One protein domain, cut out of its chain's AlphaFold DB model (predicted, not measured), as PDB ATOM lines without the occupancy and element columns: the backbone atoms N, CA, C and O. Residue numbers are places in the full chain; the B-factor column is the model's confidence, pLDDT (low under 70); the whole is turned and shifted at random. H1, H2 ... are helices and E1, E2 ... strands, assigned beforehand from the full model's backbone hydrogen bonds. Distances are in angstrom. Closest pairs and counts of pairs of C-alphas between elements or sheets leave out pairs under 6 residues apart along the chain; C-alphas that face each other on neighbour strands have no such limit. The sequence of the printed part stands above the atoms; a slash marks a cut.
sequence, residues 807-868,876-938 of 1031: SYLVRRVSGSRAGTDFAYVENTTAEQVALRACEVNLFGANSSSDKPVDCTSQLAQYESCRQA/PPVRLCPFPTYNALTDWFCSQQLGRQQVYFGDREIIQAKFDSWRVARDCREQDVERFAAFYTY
ATOM      1  N   SER A 807     -40.382  31.502 -47.939       89.69
ATOM      2  CA  SER A 807     -39.161  30.735 -47.728       89.69
ATOM      3  C   SER A 807     -39.112  30.243 -46.278       89.69
ATOM      4  O   SER A 807     -40.122  30.284 -45.565       89.69
ATOM      5  N   TYR A 808     -37.952  29.767 -45.827       91.31
ATOM      6  CA  TYR A 808     -37.736  29.442 -44.423       91.31
ATOM      7  C   TYR A 808     -36.324  29.770 -43.926       91.31
ATOM      8  O   TYR A 808     -35.357  29.830 -44.690       91.31
ATOM      9  N   LEU A 809     -36.208  29.914 -42.606       90.56
ATOM     10  CA  LEU A 809     -34.950  29.840 -41.862       90.56
ATOM     11  C   LEU A 809     -34.900  28.517 -41.092       90.56
ATOM     12  O   LEU A 809     -35.914  28.086 -40.541       90.56
ATOM     13  N   VAL A 810     -33.730  27.887 -41.015       89.88
ATOM     14  CA  VAL A 810     -33.524  26.647 -40.246       89.88
ATOM     15  C   VAL A 810     -32.498  26.900 -39.159       89.88
ATOM     16  O   VAL A 810     -31.421  27.407 -39.452       89.88
ATOM     17  N   ARG A 811     -32.780  26.498 -37.917       85.50
ATOM     18  CA  ARG A 811     -31.750  26.388 -36.879       85.50
ATOM     19  C   ARG A 811     -31.255  24.946 -36.800       85.50
ATOM     20  O   ARG A 811     -32.025  24.042 -36.466       85.50
ATOM     21  N   ARG A 812     -29.977  24.728 -37.119       72.62
ATOM     22  CA  ARG A 812     -29.278  23.447 -36.954       72.62
ATOM     23  C   ARG A 812     -29.228  23.054 -35.474       72.62
ATOM     24  O   ARG A 812     -29.167  23.906 -34.594       72.62
ATOM     25  N   VAL A 813     -29.221  21.749 -35.218       72.69
ATOM     26  CA  VAL A 813     -29.086  21.172 -33.873       72.69
ATOM     27  C   VAL A 813     -27.825  20.324 -33.837       72.69
ATOM     28  O   VAL A 813     -27.634  19.462 -34.694       72.69
ATOM     29  N   SER A 814     -26.983  20.543 -32.833       60.72
ATOM     30  CA  SER A 814     -25.803  19.717 -32.586       60.72
ATOM     31  C   SER A 814     -26.206  18.403 -31.910       60.72
ATOM     32  O   SER A 814     -26.610  18.405 -30.750       60.72
ATOM     33  N   GLY A 815     -26.075  17.278 -32.618       64.50
ATOM     34  CA  GLY A 815     -26.317  15.929 -32.083       64.50
ATOM     35  C   GLY A 815     -27.470  15.181 -32.761       64.50
ATOM     36  O   GLY A 815     -27.877  15.505 -33.873       64.50
ATOM     37  N   SER A 816     -27.978  14.138 -32.097       59.56
ATOM     38  CA  SER A 816     -29.093  13.335 -32.616       59.56
ATOM     39  C   SER A 816     -30.410  14.117 -32.550       59.56
ATOM     40  O   SER A 816     -30.789  14.625 -31.494       59.56
ATOM     41  N   ARG A 817     -31.108  14.224 -33.684       69.12
ATOM     42  CA  ARG A 817     -32.333  15.020 -33.860       69.12
ATOM     43  C   ARG A 817     -33.566  14.216 -33.434       69.12
ATOM     44  O   ARG A 817     -33.941  13.262 -34.106       69.12
ATOM     45  N   ALA A 818     -34.233  14.643 -32.363       71.50
ATOM     46  CA  ALA A 818     -35.455  14.017 -31.844       71.50
ATOM     47  C   ALA A 818     -36.725  14.348 -32.662       71.50
ATOM     48  O   ALA A 818     -37.770  13.733 -32.462       71.50
ATOM     49  N   GLY A 819     -36.650  15.333 -33.558       78.19
ATOM     50  CA  GLY A 819     -37.740  15.744 -34.442       78.19
ATOM     51  C   GLY A 819     -37.503  17.130 -35.039       78.19
ATOM     52  O   GLY A 819     -36.386  17.659 -35.007       78.19
ATOM     53  N   THR A 820     -38.550  17.734 -35.590       85.81
ATOM     54  CA  THR A 820     -38.507  19.092 -36.147       85.81
ATOM     55  C   THR A 820     -39.835  19.821 -35.968       85.81
ATOM     56  O   THR A 820     -40.905  19.238 -36.132       85.81
ATOM     57  N   ASP A 821     -39.743  21.105 -35.641       88.19
ATOM     58  CA  ASP A 821     -40.871  22.000 -35.415       88.19
ATOM     59  C   ASP A 821     -40.958  23.011 -36.565       88.19
ATOM     60  O   ASP A 821     -39.991  23.721 -36.851       88.19
ATOM     61  N   PHE A 822     -42.112  23.063 -37.229       90.94
ATOM     62  CA  PHE A 822     -42.414  23.981 -38.326       90.94
ATOM     63  C   PHE A 822     -43.249  25.141 -37.795       90.94
ATOM     64  O   PHE A 822     -44.446  24.991 -37.554       90.94
ATOM     65  N   ALA A 823     -42.619  26.295 -37.611       92.19
ATOM     66  CA  ALA A 823     -43.258  27.507 -37.133       92.19
ATOM     67  C   ALA A 823     -43.671  28.434 -38.281       92.19
ATOM     68  O   ALA A 823     -42.908  28.643 -39.224       92.19
ATOM     69  N   TYR A 824     -44.863  29.014 -38.174       93.56
ATOM     70  CA  TYR A 824     -45.419  29.997 -39.111       93.56
ATOM     71  C   TYR A 824     -46.379  30.937 -38.370       93.56
ATOM     72  O   TYR A 824     -46.808  30.642 -37.253       93.56
ATOM     73  N   VAL A 825     -46.724  32.075 -38.978       91.62
ATOM     74  CA  VAL A 825     -47.762  32.971 -38.441       91.62
ATOM     75  C   VAL A 825     -49.130  32.565 -38.989       91.62
ATOM     76  O   VAL A 825     -49.269  32.348 -40.194       91.62
ATOM     77  N   GLU A 826     -50.127  32.454 -38.115       88.06
ATOM     78  CA  GLU A 826     -51.513  32.106 -38.466       88.06
ATOM     79  C   GLU A 826     -52.114  33.092 -39.479       88.06
ATOM     80  O   GLU A 826     -51.820  34.292 -39.442       88.06
ATOM     81  N   ASN A 827     -52.998  32.613 -40.362       83.56
ATOM     82  CA  ASN A 827     -53.679  33.448 -41.365       83.56
ATOM     83  C   ASN A 827     -52.702  34.169 -42.325       83.56
ATOM     84  O   ASN A 827     -52.968  35.264 -42.845       83.56
ATOM     85  N   THR A 828     -51.552  33.538 -42.583       86.56
ATOM     86  CA  THR A 828     -50.575  33.944 -43.605       86.56
ATOM     87  C   THR A 828     -50.385  32.849 -44.654       86.56
ATOM     88  O   THR A 828     -50.779  31.699 -44.478       86.56
ATOM     89  N   THR A 829     -49.765  33.195 -45.778       84.62
ATOM     90  CA  THR A 829     -49.405  32.252 -46.852       84.62
ATOM     91  C   THR A 829     -48.454  31.143 -46.387       84.62
ATOM     92  O   THR A 829     -48.488  30.037 -46.929       84.62
ATOM     93  N   ALA A 830     -47.654  31.415 -45.354       89.12
ATOM     94  CA  ALA A 830     -46.673  30.500 -44.782       89.12
ATOM     95  C   ALA A 830     -47.291  29.241 -44.158       89.12
ATOM     96  O   ALA A 830     -46.679  28.177 -44.202       89.12
ATOM     97  N   GLU A 831     -48.514  29.342 -43.635       87.94
ATOM     98  CA  GLU A 831     -49.273  28.231 -43.048       87.94
ATOM     99  C   GLU A 831     -49.470  27.082 -44.047       87.94
ATOM    100  O   GLU A 831     -49.123  25.933 -43.772       87.94
ATOM    101  N   GLN A 832     -49.927  27.405 -45.260       84.19
ATOM    102  CA  GLN A 832     -50.125  26.421 -46.329       84.19
ATOM    103  C   GLN A 832     -48.806  25.775 -46.776       84.19
ATOM    104  O   GLN A 832     -48.777  24.594 -47.117       84.19
ATOM    105  N   VAL A 833     -47.708  26.536 -46.765       86.06
ATOM    106  CA  VAL A 833     -46.380  26.035 -47.143       86.06
ATOM    107  C   VAL A 833     -45.802  25.132 -46.053       86.06
ATOM    108  O   VAL A 833     -45.254  24.084 -46.383       86.06
ATOM    109  N   ALA A 834     -45.981  25.467 -44.774       86.44
ATOM    110  CA  ALA A 834     -45.575  24.627 -43.648       86.44
ATOM    111  C   ALA A 834     -46.366  23.306 -43.600       86.44
ATOM    112  O   ALA A 834     -45.772  22.236 -43.439       86.44
ATOM    113  N   LEU A 835     -47.686  23.362 -43.827       84.56
ATOM    114  CA  LEU A 835     -48.539  22.180 -44.001       84.56
ATOM    115  C   LEU A 835     -48.036  21.307 -45.159       84.56
ATOM    116  O   LEU A 835     -47.756  20.122 -44.969       84.56
ATOM    117  N   ARG A 836     -47.819  21.895 -46.342       83.38
ATOM    118  CA  ARG A 836     -47.351  21.144 -47.515       83.38
ATOM    119  C   ARG A 836     -45.939  20.579 -47.336       83.38
ATOM    120  O   ARG A 836     -45.674  19.467 -47.785       83.38
ATOM    121  N   ALA A 837     -45.047  21.296 -46.650       82.19
ATOM    122  CA  ALA A 837     -43.709  20.823 -46.295       82.19
ATOM    123  C   ALA A 837     -43.747  19.603 -45.354       82.19
ATOM    124  O   ALA A 837     -42.852  18.757 -45.416       82.19
ATOM    125  N   CYS A 838     -44.785  19.488 -44.518       81.75
ATOM    126  CA  CYS A 838     -45.029  18.314 -43.678       81.75
ATOM    127  C   CYS A 838     -45.516  17.125 -44.513       81.75
ATOM    128  O   CYS A 838     -44.936  16.042 -44.418       81.75
ATOM    129  N   GLU A 839     -46.500  17.340 -45.392       79.62
ATOM    130  CA  GLU A 839     -47.057  16.293 -46.263       79.62
ATOM    131  C   GLU A 839     -45.992  15.648 -47.162       79.62
ATOM    132  O   GLU A 839     -45.986  14.431 -47.340       79.62
ATOM    133  N   VAL A 840     -45.065  16.450 -47.708       76.44
ATOM    134  CA  VAL A 840     -43.957  15.958 -48.552       76.44
ATOM    135  C   VAL A 840     -42.713  15.538 -47.757       76.44
ATOM    136  O   VAL A 840     -41.706  15.180 -48.361       76.44
ATOM    137  N   ASN A 841     -42.760  15.584 -46.418       74.00
ATOM    138  CA  ASN A 841     -41.645  15.257 -45.519       74.00
ATOM    139  C   ASN A 841     -40.332  15.995 -45.876       74.00
ATOM    140  O   ASN A 841     -39.259  15.392 -45.895       74.00
ATOM    141  N   LEU A 842     -40.411  17.304 -46.156       77.62
ATOM    142  CA  LEU A 842     -39.326  18.107 -46.752       77.62
ATOM    143  C   LEU A 842     -37.980  18.008 -46.004       77.62
ATOM    144  O   LEU A 842     -36.922  18.074 -46.621       77.62
ATOM    145  N   PHE A 843     -38.021  17.817 -44.683       75.56
ATOM    146  CA  PHE A 843     -36.841  17.727 -43.816       75.56
ATOM    147  C   PHE A 843     -36.525  16.296 -43.343       75.56
ATOM    148  O   PHE A 843     -35.806  16.132 -42.352       75.56
ATOM    149  N   GLY A 844     -37.080  15.261 -43.987       70.44
ATOM    150  CA  GLY A 844     -36.777  13.847 -43.706       70.44
ATOM    151  C   GLY A 844     -37.055  13.408 -42.262       70.44
ATOM    152  O   GLY A 844     -36.325  12.588 -41.715       70.44
ATOM    153  N   ALA A 845     -38.059  14.004 -41.619       64.25
ATOM    154  CA  ALA A 845     -38.382  13.790 -40.209       64.25
ATOM    155  C   ALA A 845     -39.194  12.506 -39.967       64.25
ATOM    156  O   ALA A 845     -39.048  11.860 -38.930       64.25
ATOM    157  N   ASN A 846     -40.050  12.138 -40.922       62.62
ATOM    158  CA  ASN A 846     -40.858  10.921 -40.867       62.62
ATOM    159  C   ASN A 846     -40.065   9.752 -41.470       62.62
ATOM    160  O   ASN A 846     -39.463   9.910 -42.536       62.62
ATOM    161  N   SER A 847     -40.076   8.580 -40.822       56.28
ATOM    162  CA  SER A 847     -39.494   7.369 -41.414       56.28
ATOM    163  C   SER A 847     -40.374   6.830 -42.549       56.28
ATOM    164  O   SER A 847     -41.550   7.176 -42.672       56.28
ATOM    165  N   SER A 848     -39.779   6.014 -43.419       52.66
ATOM    166  CA  SER A 848     -40.313   5.615 -44.725       52.66
ATOM    167  C   SER A 848     -41.559   4.715 -44.657       52.66
ATOM    168  O   SER A 848     -41.466   3.501 -44.840       52.66
ATOM    169  N   SER A 849     -42.735   5.302 -44.431       49.78
ATOM    170  CA  SER A 849     -44.026   4.643 -44.650       49.78
ATOM    171  C   SER A 849     -44.763   5.264 -45.838       49.78
ATOM    172  O   SER A 849     -45.074   6.451 -45.796       49.78
ATOM    173  N   ASP A 850     -45.122   4.446 -46.831       50.16
ATOM    174  CA  ASP A 850     -45.855   4.793 -48.072       50.16
ATOM    175  C   ASP A 850     -47.314   5.281 -47.868       50.16
ATOM    176  O   ASP A 850     -48.164   5.177 -48.756       50.16
ATOM    177  N   LYS A 851     -47.658   5.792 -46.683       55.59
ATOM    178  CA  LYS A 851     -48.985   6.339 -46.382       55.59
ATOM    179  C   LYS A 851     -48.928   7.868 -46.360       55.59
ATOM    180  O   LYS A 851     -47.997   8.408 -45.765       55.59
ATOM    181  N   PRO A 852     -49.921   8.570 -46.942       56.06
ATOM    182  CA  PRO A 852     -50.015  10.017 -46.805       56.06
ATOM    183  C   PRO A 852     -50.126  10.378 -45.321       56.06
ATOM    184  O   PRO A 852     -50.974   9.844 -44.602       56.06
ATOM    185  N   VAL A 853     -49.231  11.249 -44.859       63.06
ATOM    186  CA  VAL A 853     -49.187  11.693 -43.465       63.06
ATOM    187  C   VAL A 853     -50.230  12.788 -43.279       63.06
ATOM    188  O   VAL A 853     -50.118  13.853 -43.880       63.06
ATOM    189  N   ASP A 854     -51.233  12.538 -42.439       67.69
ATOM    190  CA  ASP A 854     -52.194  13.568 -42.043       67.69
ATOM    191  C   ASP A 854     -51.532  14.561 -41.078       67.69
ATOM    192  O   ASP A 854     -51.498  14.377 -39.857       67.69
ATOM    193  N   CYS A 855     -50.990  15.626 -41.657       71.81
ATOM    194  CA  CYS A 855     -50.338  16.702 -40.929       71.81
ATOM    195  C   CYS A 855     -51.313  17.569 -40.116       71.81
ATOM    196  O   CYS A 855     -50.860  18.254 -39.203       71.81
ATOM    197  N   THR A 856     -52.632  17.512 -40.348       69.25
ATOM    198  CA  THR A 856     -53.595  18.278 -39.529       69.25
ATOM    199  C   THR A 856     -53.640  17.767 -38.086       69.25
ATOM    200  O   THR A 856     -53.737  18.556 -37.148       69.25
ATOM    201  N   SER A 857     -53.418  16.462 -37.891       62.25
ATOM    202  CA  SER A 857     -53.260  15.832 -36.571       62.25
ATOM    203  C   SER A 857     -51.991  16.254 -35.804       62.25
ATOM    204  O   SER A 857     -51.844  15.921 -34.628       62.25
ATOM    205  N   GLN A 858     -51.069  16.978 -36.451       68.50
ATOM    206  CA  GLN A 858     -49.769  17.390 -35.900       68.50
ATOM    207  C   GLN A 858     -49.722  18.875 -35.498       68.50
ATOM    208  O   GLN A 858     -48.649  19.395 -35.174       68.50
ATOM    209  N   LEU A 859     -50.873  19.555 -35.516       75.81
ATOM    210  CA  LEU A 859     -51.023  20.933 -35.060       75.81
ATOM    211  C   LEU A 859     -50.874  21.009 -33.532       75.81
ATOM    212  O   LEU A 859     -51.666  20.429 -32.788       75.81
ATOM    213  N   ALA A 860     -49.857  21.720 -33.052       75.69
ATOM    214  CA  ALA A 860     -49.658  21.964 -31.629       75.69
ATOM    215  C   ALA A 860     -50.227  23.322 -31.208       75.69
ATOM    216  O   ALA A 860     -50.264  24.277 -31.977       75.69
ATOM    217  N   GLN A 861     -50.632  23.423 -29.944       75.62
ATOM    218  CA  GLN A 861     -51.004  24.703 -29.342       75.62
ATOM    219  C   GLN A 861     -49.763  25.591 -29.161       75.62
ATOM    220  O   GLN A 861     -48.697  25.099 -28.782       75.62
ATOM    221  N   TYR A 862     -49.924  26.904 -29.355       73.88
ATOM    222  CA  TYR A 862     -48.871  27.920 -29.206       73.88
ATOM    223  C   TYR A 862     -48.021  27.748 -27.926       73.88
ATOM    224  O   TYR A 862     -46.789  27.742 -27.983       73.88
ATOM    225  N   GLU A 863     -48.661  27.516 -26.774       74.88
ATOM    226  CA  GLU A 863     -47.969  27.318 -25.491       74.88
ATOM    227  C   GLU A 863     -47.073  26.068 -25.476       74.88
ATOM    228  O   GLU A 863     -45.958  26.108 -24.952       74.88
ATOM    229  N   SER A 864     -47.512  24.978 -26.117       75.94
ATOM    230  CA  SER A 864     -46.731  23.741 -26.253       75.94
ATOM    231  C   SER A 864     -45.473  23.956 -27.095       75.94
ATOM    232  O   SER A 864     -44.431  23.360 -26.818       75.94
ATOM    233  N   CYS A 865     -45.539  24.819 -28.110       78.31
ATOM    234  CA  CYS A 865     -44.386  25.150 -28.943       78.31
ATOM    235  C   CYS A 865     -43.346  26.002 -28.207       78.31
ATOM    236  O   CYS A 865     -42.153  25.847 -28.469       78.31
ATOM    237  N   ARG A 866     -43.767  26.851 -27.258       73.38
ATOM    238  CA  ARG A 866     -42.855  27.695 -26.468       73.38
ATOM    239  C   ARG A 866     -42.086  26.924 -25.389       73.38
ATOM    240  O   ARG A 866     -40.967  27.306 -25.053       73.38
ATOM    241  N   GLN A 867     -42.667  25.854 -24.852       68.56
ATOM    242  CA  GLN A 867     -42.040  25.021 -23.824       68.56
ATOM    243  C   GLN A 867     -41.015  24.046 -24.425       68.56
ATOM    244  O   GLN A 867     -41.280  23.385 -25.432       68.56
ATOM    245  N   ALA A 868     -39.862  23.911 -23.763       59.16
ATOM    246  CA  ALA A 868     -38.903  22.854 -24.071       59.16
ATOM    247  C   ALA A 868     -39.540  21.468 -23.838       59.16
ATOM    248  O   ALA A 868     -40.332  21.313 -22.901       59.16
ATOM    249  N   PRO A 876     -44.491  13.807 -31.633       73.12
ATOM    250  CA  PRO A 876     -44.448  13.490 -33.052       73.12
ATOM    251  C   PRO A 876     -43.116  13.931 -33.705       73.12
ATOM    252  O   PRO A 876     -42.473  14.891 -33.248       73.12
ATOM    253  N   PRO A 877     -42.693  13.244 -34.785       76.44
ATOM    254  CA  PRO A 877     -41.477  13.575 -35.537       76.44
ATOM    255  C   PRO A 877     -41.519  14.990 -36.131       76.44
ATOM    256  O   PRO A 877     -40.532  15.720 -36.040       76.44
ATOM    257  N   VAL A 878     -42.674  15.402 -36.660       83.62
ATOM    258  CA  VAL A 878     -42.970  16.774 -37.092       83.62
ATOM    259  C   VAL A 878     -44.034  17.372 -36.174       83.62
ATOM    260  O   VAL A 878     -44.932  16.669 -35.713       83.62
ATOM    261  N   ARG A 879     -43.912  18.666 -35.877       86.69
ATOM    262  CA  ARG A 879     -44.889  19.441 -35.105       86.69
ATOM    263  C   ARG A 879     -45.131  20.773 -35.807       86.69
ATOM    264  O   ARG A 879     -44.174  21.501 -36.063       86.69
ATOM    265  N   LEU A 880     -46.385  21.090 -36.109       88.25
ATOM    266  CA  LEU A 880     -46.772  22.389 -36.662       88.25
ATOM    267  C   LEU A 880     -47.023  23.357 -35.504       88.25
ATOM    268  O   LEU A 880     -47.791  23.050 -34.593       88.25
ATOM    269  N   CYS A 881     -46.348  24.500 -35.536       90.00
ATOM    270  CA  CYS A 881     -46.345  25.501 -34.479       90.00
ATOM    271  C   CYS A 881     -46.889  26.837 -35.008       90.00
ATOM    272  O   CYS A 881     -46.127  27.629 -35.564       90.00
ATOM    273  N   PRO A 882     -48.193  27.102 -34.854       91.38
ATOM    274  CA  PRO A 882     -48.783  28.371 -35.237       91.38
ATOM    275  C   PRO A 882     -48.443  29.476 -34.218       91.38
ATOM    276  O   PRO A 882     -48.376  29.239 -33.006       91.38
ATOM    277  N   PHE A 883     -48.204  30.693 -34.712       91.50
ATOM    278  CA  PHE A 883     -47.899  31.884 -33.913       91.50
ATOM    279  C   PHE A 883     -48.805  33.068 -34.295       91.50
ATOM    280  O   PHE A 883     -49.089  33.261 -35.476       91.50
ATOM    281  N   PRO A 884     -49.186  33.938 -33.340       88.25
ATOM    282  CA  PRO A 884     -50.068  35.076 -33.622       88.25
ATOM    283  C   PRO A 884     -49.357  36.289 -34.254       88.25
ATOM    284  O   PRO A 884     -50.009  37.153 -34.831       88.25
ATOM    285  N   THR A 885     -48.028  36.400 -34.117       90.00
ATOM    286  CA  THR A 885     -47.219  37.513 -34.660       90.00
ATOM    287  C   THR A 885     -45.815  37.044 -35.037       90.00
ATOM    288  O   THR A 885     -45.277  36.121 -34.413       90.00
ATOM    289  N   TYR A 886     -45.168  37.734 -35.982       91.44
ATOM    290  CA  TYR A 886     -43.767  37.455 -36.329       91.44
ATOM    291  C   TYR A 886     -42.809  37.740 -35.161       91.44
ATOM    292  O   TYR A 886     -41.770  37.091 -35.046       91.44
ATOM    293  N   ASN A 887     -43.167  38.654 -34.251       90.06
ATOM    294  CA  ASN A 887     -42.401  38.924 -33.028       90.06
ATOM    295  C   ASN A 887     -42.353  37.699 -32.105       90.06
ATOM    296  O   ASN A 887     -41.276  37.311 -31.659       90.06
ATOM    297  N   ALA A 888     -43.505  37.069 -31.843       89.56
ATOM    298  CA  ALA A 888     -43.585  35.881 -30.992       89.56
ATOM    299  C   ALA A 888     -42.872  34.666 -31.613       89.56
ATOM    300  O   ALA A 888     -42.259  33.879 -30.894       89.56
ATOM    301  N   LEU A 889     -42.929  34.537 -32.942       91.88
ATOM    302  CA  LEU A 889     -42.243  33.480 -33.686       91.88
ATOM    303  C   LEU A 889     -40.718  33.680 -33.659       91.88
ATOM    304  O   LEU A 889     -39.971  32.754 -33.352       91.88
ATOM    305  N   THR A 890     -40.243  34.904 -33.906       90.50
ATOM    306  CA  THR A 890     -38.802  35.219 -33.907       90.50
ATOM    307  C   THR A 890     -38.190  35.060 -32.507       90.50
ATOM    308  O   THR A 890     -37.097  34.513 -32.384       90.50
ATOM    309  N   ASP A 891     -38.917  35.432 -31.444       89.44
ATOM    310  CA  ASP A 891     -38.545  35.172 -30.040       89.44
ATOM    311  C   ASP A 891     -38.298  33.668 -29.794       89.44
ATOM    312  O   ASP A 891     -37.230  33.276 -29.324       89.44
ATOM    313  N   TRP A 892     -39.234  32.812 -30.223       89.56
ATOM    314  CA  TRP A 892     -39.108  31.351 -30.152       89.56
ATOM    315  C   TRP A 892     -37.964  30.787 -31.011       89.56
ATOM    316  O   TRP A 892     -37.242  29.887 -30.578       89.56
ATOM    317  N   PHE A 893     -37.762  31.310 -32.223       90.12
ATOM    318  CA  PHE A 893     -36.692  30.858 -33.120       90.12
ATOM    319  C   PHE A 893     -35.294  31.234 -32.600       90.12
ATOM    320  O   PHE A 893     -34.301  30.568 -32.912       90.12
ATOM    321  N   CYS A 894     -35.194  32.290 -31.792       87.31
ATOM    322  CA  CYS A 894     -33.957  32.701 -31.133       87.31
ATOM    323  C   CYS A 894     -33.702  31.973 -29.800       87.31
ATOM    324  O   CYS A 894     -32.545  31.846 -29.408       87.31
ATOM    325  N   SER A 895     -34.725  31.419 -29.137       82.75
ATOM    326  CA  SER A 895     -34.614  30.832 -27.789       82.75
ATOM    327  C   SER A 895     -34.040  29.398 -27.711       82.75
ATOM    328  O   SER A 895     -34.350  28.699 -26.752       82.75
ATOM    329  N   GLN A 896     -33.273  28.948 -28.718       69.31
ATOM    330  CA  GLN A 896     -32.623  27.622 -28.863       69.31
ATOM    331  C   GLN A 896     -33.329  26.427 -28.172       69.31
ATOM    332  O   GLN A 896     -33.042  26.083 -27.024       69.31
ATOM    333  N   GLN A 897     -34.188  25.711 -28.904       68.69
ATOM    334  CA  GLN A 897     -34.822  24.485 -28.395       68.69
ATOM    335  C   GLN A 897     -33.864  23.278 -28.448       68.69
ATOM    336  O   GLN A 897     -33.369  22.898 -29.509       68.69
ATOM    337  N   LEU A 898     -33.617  22.632 -27.302       66.88
ATOM    338  CA  LEU A 898     -32.735  21.462 -27.217       66.88
ATOM    339  C   LEU A 898     -33.339  20.236 -27.933       66.88
ATOM    340  O   LEU A 898     -34.447  19.798 -27.631       66.88
ATOM    341  N   GLY A 899     -32.574  19.642 -28.855       71.31
ATOM    342  CA  GLY A 899     -32.859  18.331 -29.459       71.31
ATOM    343  C   GLY A 899     -33.848  18.298 -30.634       71.31
ATOM    344  O   GLY A 899     -33.944  17.260 -31.292       71.31
ATOM    345  N   ARG A 900     -34.552  19.393 -30.955       82.56
ATOM    346  CA  ARG A 900     -35.487  19.476 -32.100       82.56
ATOM    347  C   ARG A 900     -35.085  20.594 -33.055       82.56
ATOM    348  O   ARG A 900     -34.781  21.700 -32.624       82.56
ATOM    349  N   GLN A 901     -35.078  20.306 -34.356       86.06
ATOM    350  CA  GLN A 901     -34.742  21.304 -35.376       86.06
ATOM    351  C   GLN A 901     -35.869  22.334 -35.479       86.06
ATOM    352  O   GLN A 901     -37.032  21.953 -35.592       86.06
ATOM    353  N   GLN A 902     -35.536  23.623 -35.447       89.25
ATOM    354  CA  GLN A 902     -36.515  24.703 -35.580       89.25
ATOM    355  C   GLN A 902     -36.513  25.201 -37.029       89.25
ATOM    356  O   GLN A 902     -35.454  25.558 -37.549       89.25
ATOM    357  N   VAL A 903     -37.679  25.234 -37.673       90.69
ATOM    358  CA  VAL A 903     -37.869  25.801 -39.018       90.69
ATOM    359  C   VAL A 903     -38.888  26.929 -38.925       90.69
ATOM    360  O   VAL A 903     -39.987  26.726 -38.421       90.69
ATOM    361  N   TYR A 904     -38.527  28.117 -39.400       92.69
ATOM    362  CA  TYR A 904     -39.363  29.317 -39.404       92.69
ATOM    363  C   TYR A 904     -39.758  29.631 -40.847       92.69
ATOM    364  O   TYR A 904     -38.924  30.100 -41.617       92.69
ATOM    365  N   PHE A 905     -41.018  29.379 -41.203       93.12
ATOM    366  CA  PHE A 905     -41.609  29.721 -42.495       93.12
ATOM    367  C   PHE A 905     -42.201  31.136 -42.505       93.12
ATOM    368  O   PHE A 905     -42.844  31.571 -41.546       93.12
ATOM    369  N   GLY A 906     -42.049  31.828 -43.632       91.06
ATOM    370  CA  GLY A 906     -42.650  33.138 -43.886       91.06
ATOM    371  C   GLY A 906     -42.164  33.741 -45.198       91.06
ATOM    372  O   GLY A 906     -41.261  33.196 -45.833       91.06
ATOM    373  N   ASP A 907     -42.750  34.860 -45.615       90.38
ATOM    374  CA  ASP A 907     -42.276  35.594 -46.790       90.38
ATOM    375  C   ASP A 907     -40.824  36.042 -46.560       90.38
ATOM    376  O   ASP A 907     -40.483  36.556 -45.488       90.38
ATOM    377  N   ARG A 908     -39.948  35.773 -47.536       88.50
ATOM    378  CA  ARG A 908     -38.486  35.777 -47.354       88.50
ATOM    379  C   ARG A 908     -37.966  37.079 -46.750       88.50
ATOM    380  O   ARG A 908     -37.222  37.049 -45.772       88.50
ATOM    381  N   GLU A 909     -38.380  38.211 -47.310       87.62
ATOM    382  CA  GLU A 909     -37.973  39.545 -46.866       87.62
ATOM    383  C   GLU A 909     -38.443  39.846 -45.433       87.62
ATOM    384  O   GLU A 909     -37.716  40.507 -44.696       87.62
ATOM    385  N   ILE A 910     -39.599  39.317 -45.004       91.00
ATOM    386  CA  ILE A 910     -40.092  39.488 -43.627       91.00
ATOM    387  C   ILE A 910     -39.237  38.678 -42.653       91.00
ATOM    388  O   ILE A 910     -38.719  39.223 -41.680       91.00
ATOM    389  N   ILE A 911     -39.056  37.377 -42.906       91.12
ATOM    390  CA  ILE A 911     -38.345  36.501 -41.959       91.12
ATOM    391  C   ILE A 911     -36.856  36.849 -41.862       91.12
ATOM    392  O   ILE A 911     -36.286  36.772 -40.774       91.12
ATOM    393  N   GLN A 912     -36.240  37.300 -42.961       89.12
ATOM    394  CA  GLN A 912     -34.860  37.788 -42.959       89.12
ATOM    395  C   GLN A 912     -34.738  39.112 -42.192       89.12
ATOM    396  O   GLN A 912     -33.953  39.173 -41.248       89.12
ATOM    397  N   ALA A 913     -35.563  40.127 -42.486       87.94
ATOM    398  CA  ALA A 913     -35.528  41.400 -41.757       87.94
ATOM    399  C   ALA A 913     -35.835  41.236 -40.255       87.94
ATOM    400  O   ALA A 913     -35.211  41.881 -39.405       87.94
ATOM    401  N   LYS A 914     -36.760  40.335 -39.898       89.12
ATOM    402  CA  LYS A 914     -37.046  39.973 -38.501       89.12
ATOM    403  C   LYS A 914     -35.858  39.317 -37.818       89.12
ATOM    404  O   LYS A 914     -35.509  39.716 -36.710       89.12
ATOM    405  N   PHE A 915     -35.217  38.353 -38.470       88.94
ATOM    406  CA  PHE A 915     -34.024  37.712 -37.930       88.94
ATOM    407  C   PHE A 915     -32.863  38.705 -37.758       88.94
ATOM    408  O   PHE A 915     -32.260  38.760 -36.687       88.94
ATOM    409  N   ASP A 916     -32.593  39.540 -38.765       87.31
ATOM    410  CA  ASP A 916     -31.509  40.526 -38.735       87.31
ATOM    411  C   ASP A 916     -31.725  41.610 -37.668       87.31
ATOM    412  O   ASP A 916     -30.783  41.959 -36.952       87.31
ATOM    413  N   SER A 917     -32.961  42.089 -37.493       85.06
ATOM    414  CA  SER A 917     -33.301  43.037 -36.422       85.06
ATOM    415  C   SER A 917     -33.205  42.409 -35.024       85.06
ATOM    416  O   SER A 917     -32.641  43.032 -34.122       85.06
ATOM    417  N   TRP A 918     -33.656  41.162 -34.830       87.06
ATOM    418  CA  TRP A 918     -33.501  40.454 -33.547       87.06
ATOM    419  C   TRP A 918     -32.042  40.105 -33.229       87.06
ATOM    420  O   TRP A 918     -31.652  40.170 -32.063       87.06
ATOM    421  N   ARG A 919     -31.215  39.782 -34.235       84.88
ATOM    422  CA  ARG A 919     -29.765  39.572 -34.073       84.88
ATOM    423  C   ARG A 919     -29.095  40.807 -33.466       84.88
ATOM    424  O   ARG A 919     -28.331  40.665 -32.520       84.88
ATOM    425  N   VAL A 920     -29.427  42.002 -33.963       82.00
ATOM    426  CA  VAL A 920     -28.881  43.273 -33.455       82.00
ATOM    427  C   VAL A 920     -29.480  43.660 -32.096       82.00
ATOM    428  O   VAL A 920     -28.757  44.143 -31.228       82.00
ATOM    429  N   ALA A 921     -30.783  43.453 -31.885       80.38
ATOM    430  CA  ALA A 921     -31.482  43.961 -30.701       80.38
ATOM    431  C   ALA A 921     -31.500  43.014 -29.483       80.38
ATOM    432  O   ALA A 921     -31.756  43.480 -28.371       80.38
ATOM    433  N   ARG A 922     -31.322  41.695 -29.670       76.00
ATOM    434  CA  ARG A 922     -31.564  40.662 -28.636       76.00
ATOM    435  C   ARG A 922     -30.605  39.451 -28.682       76.00
ATOM    436  O   ARG A 922     -30.979  38.379 -28.220       76.00
ATOM    437  N   ASP A 923     -29.396  39.608 -29.227       70.88
ATOM    438  CA  ASP A 923     -28.327  38.580 -29.259       70.88
ATOM    439  C   ASP A 923     -28.762  37.207 -29.831       70.88
ATOM    440  O   ASP A 923     -28.550  36.135 -29.257       70.88
ATOM    441  N   CYS A 924     -29.412  37.227 -30.996       81.62
ATOM    442  CA  CYS A 924     -29.816  36.002 -31.689       81.62
ATOM    443  C   CYS A 924     -28.657  35.415 -32.517       81.62
ATOM    444  O   CYS A 924     -28.317  35.929 -33.583       81.62
ATOM    445  N   ARG A 925     -28.060  34.309 -32.047       80.00
ATOM    446  CA  ARG A 925     -26.884  33.681 -32.683       80.00
ATOM    447  C   ARG A 925     -27.166  33.158 -34.092       80.00
ATOM    448  O   ARG A 925     -28.069  32.342 -34.296       80.00
ATOM    449  N   GLU A 926     -26.315  33.574 -35.028       80.56
ATOM    450  CA  GLU A 926     -26.380  33.246 -36.458       80.56
ATOM    451  C   GLU A 926     -25.610  31.982 -36.861       80.56
ATOM    452  O   GLU A 926     -25.967  31.355 -37.849       80.56
ATOM    453  N   GLN A 927     -24.605  31.558 -36.088       73.69
ATOM    454  CA  GLN A 927     -23.730  30.422 -36.436       73.69
ATOM    455  C   GLN A 927     -24.486  29.095 -36.655       73.69
ATOM    456  O   GLN A 927     -24.029  28.244 -37.414       73.69
ATOM    457  N   ASP A 928     -25.659  28.949 -36.033       76.69
ATOM    458  CA  ASP A 928     -26.528  27.777 -36.166       76.69
ATOM    459  C   ASP A 928     -27.662  27.966 -37.195       76.69
ATOM    460  O   ASP A 928     -28.499  27.076 -37.330       76.69
ATOM    461  N   VAL A 929     -27.763  29.118 -37.873       84.81
ATOM    462  CA  VAL A 929     -28.920  29.485 -38.710       84.81
ATOM    463  C   VAL A 929     -28.587  29.419 -40.197       84.81
ATOM    464  O   VAL A 929     -27.766  30.172 -40.711       84.81
ATOM    465  N   GLU A 930     -29.296  28.554 -40.916       84.31
ATOM    466  CA  GLU A 930     -29.279  28.502 -42.375       84.31
ATOM    467  C   GLU A 930     -30.384  29.400 -42.939       84.31
ATOM    468  O   GLU A 930     -31.568  29.230 -42.630       84.31
ATOM    469  N   ARG A 931     -29.995  30.340 -43.804       82.25
ATOM    470  CA  ARG A 931     -30.912  31.167 -44.593       82.25
ATOM    471  C   ARG A 931     -31.121  30.508 -45.956       82.25
ATOM    472  O   ARG A 931     -30.152  30.346 -46.696       82.25
ATOM    473  N   PHE A 932     -32.353  30.152 -46.315       71.06
ATOM    474  CA  PHE A 932     -32.648  29.685 -47.673       71.06
ATOM    475  C   PHE A 932     -32.954  30.868 -48.606       71.06
ATOM    476  O   PHE A 932     -33.637  31.819 -48.230       71.06
ATOM    477  N   ALA A 933     -32.417  30.826 -49.829       60.66
ATOM    478  CA  ALA A 933     -32.590  31.897 -50.818       60.66
ATOM    479  C   ALA A 933     -33.807  31.691 -51.742       60.66
ATOM    480  O   ALA A 933     -34.290  32.653 -52.345       60.66
ATOM    481  N   ALA A 934     -34.278  30.444 -51.860       67.00
ATOM    482  CA  ALA A 934     -35.343  30.037 -52.769       67.00
ATOM    483  C   ALA A 934     -36.741  30.405 -52.250       67.00
ATOM    484  O   ALA A 934     -36.990  30.423 -51.044       67.00
ATOM    485  N   PHE A 935     -37.654  30.638 -53.190       72.69
ATOM    486  CA  PHE A 935     -39.075  30.853 -52.943       72.69
ATOM    487  C   PHE A 935     -39.866  29.572 -53.242       72.69
ATOM    488  O   PHE A 935     -39.660  28.951 -54.284       72.69
ATOM    489  N   TYR A 936     -40.800  29.205 -52.364       76.00
ATOM    490  CA  TYR A 936     -41.744  28.097 -52.578       76.00
ATOM    491  C   TYR A 936     -43.074  28.549 -53.192       76.00
ATOM    492  O   TYR A 936     -43.861  27.723 -53.652       76.00
ATOM    493  N   THR A 937     -43.332  29.856 -53.200       75.31
ATOM    494  CA  THR A 937     -44.566  30.479 -53.688       75.31
ATOM    495  C   THR A 937     -44.251  31.792 -54.404       75.31
ATOM    496  O   THR A 937     -43.198  32.386 -54.189       75.31
ATOM    497  N   TYR A 938     -45.165  32.241 -55.265       80.50
ATOM    498  CA  TYR A 938     -45.137  33.573 -55.872       80.50
ATOM    499  C   TYR A 938     -46.165  34.447 -55.155       80.50
ATOM    500  O   TYR A 938     -47.357  34.144 -55.202       80.50
TER     501      TYR A 938
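AT A GLANCE: This is residues 807 to 868 and 876 to 938 of the 1031 residues of an uncharacterized protein of Rhizobium jaguaris (UniProt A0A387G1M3). A strongly twisted sheet of five strands makes the core, covered on one face by H1 and on the other by H4 and H5: three layers, with helices on both faces of a sheet. Little H3 lies over edge strand E3 on the same face as H4 and H5. The printed part has 125 residues, with five named helices and five named strands in the order E1, E2, H1, H2, H3, E3, H4, E4, H5, E5, of mixed class. The sheet's order is E3, E2, E4, E1, E5, mixed. The whole is compact, with a radius of gyration of the C-alphas of 13.7 A and spans of 44 by 35 by 28 A.

HOW THE PARTS SIT: E1, residues 807 to 811, is antiparallel to E4, residues 900 to 907, with N 809 and O 904 2.9 A apart, and to edge strand E5, residues 929 to 931, with N 810 and O 930 3.0 A apart. E2, residues 819 to 825, is parallel to E4, with N 823 and O 903 2.8 A apart, and to edge strand E3, residues 878 to 883, with N 881 and O 822 2.8 A apart. These N and O pairs are within hydrogen-bond range. H1, residues 829 to 839, lies over E2 and E4 at a height over the sheet of 8.1 A, along the strands at 3 degrees to E2 on the local plane; the closest C-alphas of H1 and E4, those of Ala 830 and Gly 906, are 4.9 A apart. H2, residues 855 to 858, only grazes the sheet and touches H1, closest at the C-alphas of Cys 838 and Cys 855, 6.2 A. On the opposite face from H1, H3, residues 862 to 866, lies over E3 at a height of 7.7 A. On the same face as H3, H4, residues 886 to 894, lies over E2 and, only just, with 3 C-alphas, over E4. H5, residues 908 to 922, on that face too, runs along E1, 5 degrees on the local plane. H5 touches H4 at a steep tilt of 63 degrees, the same way, closest at the C-alphas of Thr 890 and Phe 915, 6.7 A. E3, H4, E4 and E4, H5, E5 are split strand-helix-strand units, two strands running the same way with another strand between them, and both crossovers are right-handed. Every O i to N i+4 pair is within hydrogen-bond range in H3, H4 and H5, and 6 of 7 in H1; H2 is too short for one.

IN THESE COORDINATES: E1 begins at C-alpha 807, (-39.161, 30.735, -47.728). E2 is 20.3 A long, H1 16.1 A, E3 16.2 A, E4 22.8 A and H5 20.5 A. E5 ends at C-alpha 931, (-30.912, 31.167, -44.593).

THE WHOLE: The C-alphas of Asp 850 and Ala 921, the two farthest apart, are 45.2 A apart. Residues 869 to 875 are cut out, with 14.1 A between C-alphas 868 and 876. The link from H1 to H2, residues 840 to 854, is long. The mean pLDDT of the printed part is 79.5, and 24 residues are under 70, among them 845 to 854.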